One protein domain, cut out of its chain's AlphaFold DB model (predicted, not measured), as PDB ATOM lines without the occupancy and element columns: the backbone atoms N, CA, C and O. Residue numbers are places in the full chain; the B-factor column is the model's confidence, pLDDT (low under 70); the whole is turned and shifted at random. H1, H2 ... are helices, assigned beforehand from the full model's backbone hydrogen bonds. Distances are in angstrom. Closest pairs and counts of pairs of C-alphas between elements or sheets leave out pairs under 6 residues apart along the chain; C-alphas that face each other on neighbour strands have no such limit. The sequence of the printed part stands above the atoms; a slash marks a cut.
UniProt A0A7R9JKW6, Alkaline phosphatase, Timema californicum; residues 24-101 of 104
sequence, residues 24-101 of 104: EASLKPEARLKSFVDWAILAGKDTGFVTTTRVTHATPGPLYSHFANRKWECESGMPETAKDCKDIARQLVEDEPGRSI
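This is residues 24 to 101 of the 104 residues of the protein "Alkaline phosphatase" of Timema californicum (UniProt A0A7R9JKW6). This domain has little regular structure: it is mostly winding loops, with three short helices set among them. The long stretch of residues 43 to 87 swings out in wide loops and passes through the middle near Ser 65. The printed part has 78 residues, with H1, H2 and H3 in that order and no named strand; its class is all helix, though named elements hold only 18 residues. It is compact, with a radius of gyration of the C-alphas of 12.4 A and spans of 38 by 31 by 18 A.

Find C-alpha 24 at (172.671, 160.417, 104.494); from there H1, residues 24 to 27, runs 5.3 A. Next comes H2, residues 36 to 42, 9.8 A long. H3, residues 88 to 94, runs 10.1 A to C-alpha 94 at (165.007, 148.840, 91.392).

H1 and H2, H2 and H3, and H1 and H3 are apart. In H2 and H3 every O i to N i+4 pair is within hydrogen-bond range; H1 is too short for such a pair.

The C-alphas of Gly 44 and Glu 80, the two farthest apart, are 38.2 A apart. The link from H2 to H3 is long, 45 residues. The printed part has no cut, and no printed residue is under 70 in pLDDT.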
ATOM      1  N   GLU A  24     171.375 161.079 104.328       94.75
ATOM      2  CA  GLU A  24     172.671 160.417 104.494       94.75
ATOM      3  C   GLU A  24     172.621 159.317 105.559       94.75
ATOM      4  O   GLU A  24     173.131 158.213 105.341       94.75
ATOM      5  N   ALA A  25     171.953 159.568 106.689       94.69
ATOM      6  CA  ALA A  25     171.775 158.555 107.721       94.69
ATOM      7  C   ALA A  25     170.972 157.344 107.216       94.69
ATOM      8  O   ALA A  25     171.300 156.213 107.571       94.69
ATOM      9  N   SER A  26     169.974 157.546 106.348       94.75
ATOM     10  CA  SER A  26     169.168 156.448 105.780       94.75
ATOM     11  C   SER A  26     169.914 155.567 104.766       94.75
ATOM     12  O   SER A  26     169.509 154.430 104.493       94.75
ATOM     13  N   LEU A  27     171.013 156.071 104.201       94.69
ATOM     14  CA  LEU A  27     171.863 155.319 103.278       94.69
ATOM     15  C   LEU A  27     172.818 154.363 104.005       94.69
ATOM     16  O   LEU A  27     173.303 153.415 103.385       94.69
ATOM     17  N   LYS A  28     173.059 154.572 105.305       95.94
ATOM     18  CA  LYS A  28     173.964 153.739 106.106       95.94
ATOM     19  C   LYS A  28     173.432 152.304 106.205       95.94
ATOM     20  O   LYS A  28     172.302 152.113 106.666       95.94
ATOM     21  N   PRO A  29     174.214 151.283 105.812       93.75
ATOM     22  CA  PRO A  29     173.780 149.888 105.871       93.75
ATOM     23  C   PRO A  29     173.352 149.439 107.269       93.75
ATOM     24  O   PRO A  29     172.426 148.643 107.396       93.75
ATOM     25  N   GLU A  30     173.990 149.967 108.313       94.75
ATOM     26  CA  GLU A  30     173.728 149.612 109.711       94.75
ATOM     27  C   GLU A  30     172.358 150.105 110.180       94.75
ATOM     28  O   GLU A  30     171.729 149.473 111.024       94.75
ATOM     29  N   ALA A  31     171.887 151.213 109.604       95.00
ATOM     30  CA  ALA A  31     170.595 151.799 109.925       95.00
ATOM     31  C   ALA A  31     169.438 151.126 109.169       95.00
ATOM     32  O   ALA A  31     168.281 151.294 109.554       95.00
ATOM     33  N   ARG A  32     169.715 150.379 108.090       95.50
ATOM     34  CA  ARG A  32     168.695 149.740 107.248       95.50
ATOM     35  C   ARG A  32     168.237 148.417 107.843       95.50
ATOM     36  O   ARG A  32     169.011 147.488 108.061       95.50
ATOM     37  N   LEU A  33     166.934 148.314 108.056       96.00
ATOM     38  CA  LEU A  33     166.315 147.162 108.691       96.00
ATOM     39  C   LEU A  33     165.653 146.256 107.664       96.00
ATOM     40  O   LEU A  33     164.832 146.713 106.876       96.00
ATOM     41  N   LYS A  34     165.912 144.954 107.757       95.62
ATOM     42  CA  LYS A  34     165.207 143.950 106.954       95.62
ATOM     43  C   LYS A  34     163.768 143.780 107.434       95.62
ATOM     44  O   LYS A  34     163.525 143.565 108.628       95.62
ATOM     45  N   SER A  35     162.816 143.847 106.515       95.75
ATOM     46  CA  SER A  35     161.411 143.542 106.765       95.75
ATOM     47  C   SER A  35     161.169 142.032 106.668       95.75
ATOM     48  O   SER A  35     161.965 141.303 106.082       95.75
ATOM     49  N   PHE A  36     160.050 141.524 107.193       94.50
ATOM     50  CA  PHE A  36     159.669 140.110 107.023       94.50
ATOM     51  C   PHE A  36     159.597 139.655 105.549       94.50
ATOM     52  O   PHE A  36     159.751 138.463 105.284       94.50
ATOM     53  N   VAL A  37     159.394 140.580 104.599       95.38
ATOM     54  CA  VAL A  37     159.406 140.286 103.157       95.38
ATOM     55  C   VAL A  37     160.812 139.905 102.706       95.38
ATOM     56  O   VAL A  37     160.957 138.897 102.016       95.38
ATOM     57  N   ASP A  38     161.850 140.608 103.174       95.06
ATOM     58  CA  ASP A  38     163.246 140.228 102.922       95.06
ATOM     59  C   ASP A  38     163.518 138.800 103.386       95.06
ATOM     60  O   ASP A  38     164.054 137.977 102.646       95.06
ATOM     61  N   TRP A  39     163.107 138.479 104.615       95.25
ATOM     62  CA  TRP A  39     163.302 137.149 105.191       95.25
ATOM     63  C   TRP A  39     162.573 136.063 104.393       95.25
ATOM     64  O   TRP A  39     163.119 134.981 104.183       95.25
ATOM     65  N   ALA A  40     161.357 136.342 103.924       95.62
ATOM     66  CA  ALA A  40     160.579 135.404 103.125       95.62
ATOM     67  C   ALA A  40     161.196 135.169 101.735       95.62
ATOM     68  O   ALA A  40     161.290 134.016 101.310       95.62
ATOM     69  N   ILE A  41     161.682 136.219 101.068       94.44
ATOM     70  CA  ILE A  41     162.375 136.107  99.775       94.44
ATOM     71  C   ILE A  41     163.696 135.352  99.932       94.44
ATOM     72  O   ILE A  41     163.973 134.440  99.154       94.44
ATOM     73  N   LEU A  42     164.475 135.647 100.979       94.25
ATOM     74  CA  LEU A  42     165.700 134.905 101.305       94.25
ATOM     75  C   LEU A  42     165.424 133.419 101.588       94.25
ATOM     76  O   LEU A  42     166.264 132.571 101.304       94.25
ATOM     77  N   ALA A  43     164.237 133.093 102.103       96.50
ATOM     78  CA  ALA A  43     163.773 131.721 102.295       96.50
ATOM     79  C   ALA A  43     163.163 131.083 101.026       96.50
ATOM     80  O   ALA A  43     162.585 129.996 101.113       96.50
ATOM     81  N   GLY A  44     163.247 131.742  99.866       95.38
ATOM     82  CA  GLY A  44     162.735 131.244  98.586       95.38
ATOM     83  C   GLY A  44     161.209 131.243  98.469       95.38
ATOM     84  O   GLY A  44     160.659 130.456  97.698       95.38
ATOM     85  N   LYS A  45     160.504 132.072  99.249       95.19
ATOM     86  CA  LYS A  45     159.038 132.183  99.215       95.19
ATOM     87  C   LYS A  45     158.600 133.341  98.321       95.19
ATOM     88  O   LYS A  45     159.225 134.398  98.316       95.19
ATOM     89  N   ASP A  46     157.487 133.155  97.614       95.12
ATOM     90  CA  ASP A  46     156.813 134.255  96.920       95.12
ATOM     91  C   ASP A  46     156.188 135.210  97.960       95.12
ATOM     92  O   ASP A  46     155.660 134.774  98.989       95.12
ATOM     93  N   THR A  47     156.267 136.519  97.710       95.38
ATOM     94  CA  THR A  47     155.785 137.568  98.622       95.38
ATOM     95  C   THR A  47     154.983 138.624  97.874       95.38
ATOM     96  O   THR A  47     155.275 138.920  96.722       95.38
ATOM     97  N   GLY A  48     153.982 139.204  98.537       94.44
ATOM     98  CA  GLY A  48     153.047 140.169  97.963       94.44
ATOM     99  C   GLY A  48     152.405 141.022  99.051       94.44
ATOM    100  O   GLY A  48     152.266 140.569 100.188       94.44
ATOM    101  N   PHE A  49     151.990 142.244  98.714       94.38
ATOM    102  CA  PHE A  49     151.154 143.063  99.591       94.38
ATOM    103  C   PHE A  49     150.006 143.694  98.805       94.38
ATOM    104  O   PHE A  49     150.127 143.985  97.618       94.38
ATOM    105  N   VAL A  50     148.884 143.908  99.489       95.31
ATOM    106  CA  VAL A  50     147.688 144.550  98.939       95.31
ATOM    107  C   VAL A  50     147.302 145.683  99.873       95.31
ATOM    108  O   VAL A  50     147.297 145.524 101.093       95.31
ATOM    109  N   THR A  51     146.996 146.841  99.305       95.81
ATOM    110  CA  THR A  51     146.559 148.017 100.056       95.81
ATOM    111  C   THR A  51     145.524 148.796  99.251       95.81
ATOM    112  O   THR A  51     145.501 148.723  98.025       95.81
ATOM    113  N   THR A  52     144.675 149.554  99.941       97.25
ATOM    114  CA  THR A  52     143.773 150.546  99.336       97.25
ATOM    115  C   THR A  52     144.417 151.932  99.231       97.25
ATOM    116  O   THR A  52     143.866 152.828  98.596       97.25
ATOM    117  N   THR A  53     145.580 152.128  99.859       96.50
ATOM    118  CA  THR A  53     146.379 153.353  99.741       96.50
ATOM    119  C   THR A  53     147.255 153.320  98.490       96.50
ATOM    120  O   THR A  53     147.348 152.305  97.804       96.50
ATOM    121  N   ARG A  54     148.005 154.400  98.233       96.19
ATOM    122  CA  ARG A  54     149.149 154.335  97.309       96.19
ATOM    123  C   ARG A  54     150.113 153.234  97.759       96.19
ATOM    124  O   ARG A  54     150.337 153.076  98.962       96.19
ATOM    125  N   VAL A  55     150.694 152.501  96.812       96.19
ATOM    126  CA  VAL A  55     151.682 151.443  97.100       96.19
ATOM    127  C   VAL A  55     152.970 151.990  97.722       96.19
ATOM    128  O   VAL A  55     153.627 151.279  98.467       96.19
ATOM    129  N   THR A  56     153.258 153.272  97.497       96.50
ATOM    130  CA  THR A  56     154.360 154.055  98.079       96.50
ATOM    131  C   THR A  56     154.027 154.683  99.432       96.50
ATOM    132  O   THR A  56     154.866 155.350 100.029       96.50
ATOM    133  N   HIS A  57     152.799 154.513  99.929       96.62
ATOM    134  CA  HIS A  57     152.385 155.102 101.198       96.62
ATOM    135  C   HIS A  57     153.204 154.537 102.371       96.62
ATOM    136  O   HIS A  57     153.739 153.434 102.318       96.62
ATOM    137  N   ALA A  58     153.223 155.255 103.496       93.06
ATOM    138  CA  ALA A  58     153.987 154.880 104.687       93.06
ATOM    139  C   ALA A  58     153.664 153.488 105.260       93.06
ATOM    140  O   ALA A  58     154.487 152.912 105.960       93.06
ATOM    141  N   THR A  59     152.455 152.971 105.023       92.94
ATOM    142  CA  THR A  59     152.051 151.647 105.512       92.94
ATOM    143  C   THR A  59     152.719 150.522 104.715       92.94
ATOM    144  O   THR A  59     153.379 149.705 105.342       92.94
ATOM    145  N   PRO A  60     152.602 150.449 103.376       95.56
ATOM    146  CA  PRO A  60     153.329 149.448 102.589       95.56
ATOM    147  C   PRO A  60     154.824 149.751 102.398       95.56
ATOM    148  O   PRO A  60     155.604 148.812 102.290       95.56
ATOM    149  N   GLY A  61     155.245 151.020 102.378       95.00
ATOM    150  CA  GLY A  61     156.613 151.422 102.024       95.00
ATOM    151  C   GLY A  61     157.719 150.661 102.773       95.00
ATOM    152  O   GLY A  61     158.587 150.081 102.122       95.00
ATOM    153  N   PRO A  62     157.683 150.564 104.117       96.19
ATOM    154  CA  PRO A  62     158.717 149.876 104.893       96.19
ATOM    155  C   PRO A  62     158.779 148.351 104.702       96.19
ATOM    156  O   PRO A  62     159.601 147.700 105.344       96.19
ATOM    157  N   LEU A  63     157.895 147.754 103.891       95.88
ATOM    158  CA  LEU A  63     158.028 146.352 103.482       95.88
ATOM    159  C   LEU A  63     159.214 146.152 102.540       95.88
ATOM    160  O   LEU A  63     159.791 145.069 102.530       95.88
ATOM    161  N   TYR A  64     159.551 147.168 101.750       95.94
ATOM    162  CA  TYR A  64     160.539 147.043 100.684       95.94
ATOM    163  C   TYR A  64     161.505 148.223 100.566       95.94
ATOM    164  O   TYR A  64     162.482 148.127  99.837       95.94
ATOM    165  N   SER A  65     161.224 149.345 101.228       96.69
ATOM    166  CA  SER A  65     162.023 150.564 101.115       96.69
ATOM    167  C   SER A  65     162.538 151.036 102.469       96.69
ATOM    168  O   SER A  65     161.950 150.758 103.519       96.69
ATOM    169  N   HIS A  66     163.624 151.798 102.413       96.62
ATOM    170  CA  HIS A  66     164.278 152.459 103.531       96.62
ATOM    171  C   HIS A  66     164.301 153.966 103.264       96.62
ATOM    172  O   HIS A  66     164.863 154.417 102.264       96.62
ATOM    173  N   PHE A  67     163.677 154.757 104.134       95.56
ATOM    174  CA  PHE A  67     163.541 156.198 103.935       95.56
ATOM    175  C   PHE A  67     163.540 156.977 105.255       95.56
ATOM    176  O   PHE A  67     162.940 156.569 106.255       95.56
ATOM    177  N   ALA A  68     164.162 158.157 105.225       96.50
ATOM    178  CA  ALA A  68     164.147 159.116 106.329       96.50
ATOM    179  C   ALA A  68     162.854 159.941 106.399       96.50
ATOM    180  O   ALA A  68     162.553 160.518 107.438       96.50
ATOM    181  N   ASN A  69     162.064 160.002 105.323       96.06
ATOM    182  CA  ASN A  69     160.768 160.672 105.334       96.06
ATOM    183  C   ASN A  69     159.743 159.939 104.464       96.06
ATOM    184  O   ASN A  69     159.911 159.780 103.258       96.06
ATOM    185  N   ARG A  70     158.619 159.563 105.075       95.50
ATOM    186  CA  ARG A  70     157.466 158.929 104.418       95.50
ATOM    187  C   ARG A  70     156.850 159.721 103.264       95.50
ATOM    188  O   ARG A  70     156.006 159.180 102.561       95.50
ATOM    189  N   LYS A  71     157.160 161.014 103.133       95.44
ATOM    190  CA  LYS A  71     156.662 161.873 102.050       95.44
ATOM    191  C   LYS A  71     157.489 161.749 100.770       95.44
ATOM    192  O   LYS A  71     157.023 162.215  99.736       95.44
ATOM    193  N   TRP A  72     158.664 161.120 100.818       95.69
ATOM    194  CA  TRP A  72     159.534 160.891  99.659       95.69
ATOM    195  C   TRP A  72     159.009 159.732  98.797       95.69
ATOM    196  O   TRP A  72     159.709 158.766  98.512       95.69
ATOM    197  N   GLU A  73     157.729 159.810  98.425       95.31
ATOM    198  CA  GLU A  73     157.049 158.800  97.610       95.31
ATOM    199  C   GLU A  73     157.509 158.836  96.147       95.31
ATOM    200  O   GLU A  73     157.485 157.808  95.481       95.31
ATOM    201  N   CYS A  74     157.926 160.010  95.669       94.00
ATOM    202  CA  CYS A  74     158.449 160.258  94.330       94.00
ATOM    203  C   CYS A  74     159.504 161.373  94.370       94.00
ATOM    204  O   CYS A  74     159.485 162.215  95.274       94.00
ATOM    205  N   GLU A  75     160.371 161.421  93.358       89.81
ATOM    206  CA  GLU A  75     161.443 162.421  93.231       89.81
ATOM    207  C   GLU A  75     160.941 163.874  93.305       89.81
ATOM    208  O   GLU A  75     161.580 164.722  93.920       89.81
ATOM    209  N   SER A  76     159.754 164.167  92.762       90.19
ATOM    210  CA  SER A  76     159.192 165.525  92.752       90.19
ATOM    211  C   SER A  76     158.757 166.023  94.132       90.19
ATOM    212  O   SER A  76     158.591 167.228  94.327       90.19
ATOM    213  N   GLY A  77     158.564 165.114  95.091       84.62
ATOM    214  CA  GLY A  77     158.264 165.436  96.485       84.62
ATOM    215  C   GLY A  77     159.502 165.525  97.379       84.62
ATOM    216  O   GLY A  77     159.359 165.797  98.574       84.62
ATOM    217  N   MET A  78     160.696 165.263  96.839       91.88
ATOM    218  CA  MET A  78     161.938 165.252  97.603       91.88
ATOM    219  C   MET A  78     162.612 166.629  97.599       91.88
ATOM    220  O   MET A  78     162.643 167.303  96.568       91.88
ATOM    221  N   PRO A  79     163.165 167.070  98.741       92.25
ATOM    222  CA  PRO A  79     163.974 168.276  98.783       92.25
ATOM    223  C   PRO A  79     165.311 168.057  98.066       92.25
ATOM    224  O   PRO A  79     165.828 166.944  97.991       92.25
ATOM    225  N   GLU A  80     165.920 169.153  97.623       89.12
ATOM    226  CA  GLU A  80     167.260 169.175  97.018       89.12
ATOM    227  C   GLU A  80     168.330 168.501  97.891       89.12
ATOM    228  O   GLU A  80     169.230 167.840  97.381       89.12
ATOM    229  N   THR A  81     168.194 168.601  99.215       88.50
ATOM    230  CA  THR A  81     169.091 167.981 100.203       88.50
ATOM    231  C   THR A  81     169.014 166.454 100.236       88.50
ATOM    232  O   THR A  81     169.858 165.823 100.858       88.50
ATOM    233  N   ALA A  82     168.004 165.853  99.606       89.50
ATOM    234  CA  ALA A  82     167.791 164.410  99.574       89.50
ATOM    235  C   ALA A  82     168.007 163.804  98.179       89.50
ATOM    236  O   ALA A  82     167.636 162.656  97.960       89.50
ATOM    237  N   LYS A  83     168.610 164.543  97.240       86.75
ATOM    238  CA  LYS A  83     168.835 164.095  95.853       86.75
ATOM    239  C   LYS A  83     169.617 162.790  95.717       86.75
ATOM    240  O   LYS A  83     169.394 162.052  94.762       86.75
ATOM    241  N   ASP A  84     170.504 162.507  96.666       90.38
ATOM    242  CA  ASP A  84     171.294 161.273  96.675       90.38
ATOM    243  C   ASP A  84     170.487 160.059  97.166       90.38
ATOM    244  O   ASP A  84     170.866 158.908  96.931       90.38
ATOM    245  N   CYS A  85     169.343 160.288  97.818       94.19
ATOM    246  CA  CYS A  85     168.423 159.234  98.218       94.19
ATOM    247  C   CYS A  85     167.486 158.856  97.076       94.19
ATOM    248  O   CYS A  85     166.974 159.695  96.340       94.19
ATOM    249  N   LYS A  86     167.191 157.559  96.978       95.38
ATOM    250  CA  LYS A  86     166.119 157.068  96.113       95.38
ATOM    251  C   LYS A  86     164.767 157.289  96.784       95.38
ATOM    252  O   LYS A  86     164.605 156.956  97.961       95.38
ATOM    253  N   ASP A  87     163.789 157.762  96.022       95.75
ATOM    254  CA  ASP A  87     162.398 157.792  96.459       95.75
ATOM    255  C   ASP A  87     161.835 156.374  96.658       95.75
ATOM    256  O   ASP A  87     162.377 155.371  96.180       95.75
ATOM    257  N   ILE A  88     160.715 156.290  97.373       96.94
ATOM    258  CA  ILE A  88     160.068 155.019  97.709       96.94
ATOM    259  C   ILE A  88     159.607 154.273  96.445       96.94
ATOM    260  O   ILE A  88     159.653 153.043  96.426       96.94
ATOM    261  N   ALA A  89     159.174 154.957  95.380       96.50
ATOM    262  CA  ALA A  89     158.754 154.282  94.151       96.50
ATOM    263  C   ALA A  89     159.939 153.631  93.432       96.50
ATOM    264  O   ALA A  89     159.842 152.478  93.007       96.50
ATOM    265  N   ARG A  90     161.081 154.318  93.345       96.44
ATOM    266  CA  ARG A  90     162.301 153.744  92.765       96.44
ATOM    267  C   ARG A  90     162.805 152.540  93.545       96.44
ATOM    268  O   ARG A  90     163.158 151.539  92.931       96.44
ATOM    269  N   GLN A  91     162.771 152.587  94.875       97.06
ATOM    270  CA  GLN A  91     163.153 151.436  95.703       97.06
ATOM    271  C   GLN A  91     162.233 150.223  95.483       97.06
ATOM    272  O   GLN A  91     162.700 149.090  95.527       97.06
ATOM    273  N   LEU A  92     160.943 150.434  95.184       96.25
ATOM    274  CA  LEU A  92     160.023 149.338  94.849       96.25
ATOM    275  C   LEU A  92     160.429 148.601  93.567       96.25
ATOM    276  O   LEU A  92     160.250 147.392  93.477       96.25
ATOM    277  N   VAL A  93     160.927 149.323  92.564       96.44
ATOM    278  CA  VAL A  93     161.169 148.768  91.222       96.44
ATOM    279  C   VAL A  93     162.622 148.331  91.029       96.44
ATOM    280  O   VAL A  93     162.885 147.357  90.327       96.44
ATOM    281  N   GLU A  94     163.575 149.044  91.628       95.88
ATOM    282  CA  GLU A  94     165.007 148.840  91.392       95.88
ATOM    283  C   GLU A  94     165.667 147.923  92.427       95.88
ATOM    284  O   GLU A  94     166.563 147.143  92.078       95.88
ATOM    285  N   ASP A  95     165.239 148.019  93.687       95.00
ATOM    286  CA  ASP A  95     165.938 147.424  94.822       95.00
ATOM    287  C   ASP A  95     165.247 146.138  95.313       95.00
ATOM    288  O   ASP A  95     164.072 145.867  95.046       95.00
ATOM    289  N   GLU A  96     166.008 145.306  96.027       92.94
ATOM    290  CA  GLU A  96     165.448 144.194  96.799       92.94
ATOM    291  C   GLU A  96     164.954 144.717  98.152       92.94
ATOM    292  O   GLU A  96     165.639 145.552  98.749       92.94
ATOM    293  N   PRO A  97     163.806 144.233  98.655       93.56
ATOM    294  CA  PRO A  97     163.008 143.119  98.135       93.56
ATOM    295  C   PRO A  97     161.964 143.522  97.076       93.56
ATOM    296  O   PRO A  97     161.301 142.649  96.518       93.56
ATOM    297  N   GLY A  98     161.790 144.822  96.809       92.62
ATOM    298  CA  GLY A  98     160.691 145.378  96.012       92.62
ATOM    299  C   GLY A  98     160.502 144.723  94.643       92.62
ATOM    300  O   GLY A  98     159.405 144.255  94.327       92.62
ATOM    301  N   ARG A  99     161.579 144.599  93.865       93.75
ATOM    302  CA  ARG A  99     161.520 144.047  92.498       93.75
ATOM    303  C   ARG A  99     161.171 142.557  92.428       93.75
ATOM    304  O   ARG A  99     160.802 142.057  91.368       93.75
ATOM    305  N   SER A 100     161.313 141.845  93.544       93.75
ATOM    306  CA  SER A 100     161.073 140.403  93.656       93.75
ATOM    307  C   SER A 100     159.679 140.070  94.199       93.75
ATOM    308  O   SER A 100     159.323 138.893  94.312       93.75
ATOM    309  N   ILE A 101     158.873 141.088  94.510       93.31
ATOM    310  CA  ILE A 101     157.490 140.937  94.959       93.31
ATOM    311  C   ILE A 101     156.624 140.425  93.798       93.31
ATOM    312  O   ILE A 101     156.642 140.961  92.691       93.31
TER     313      ILE A 101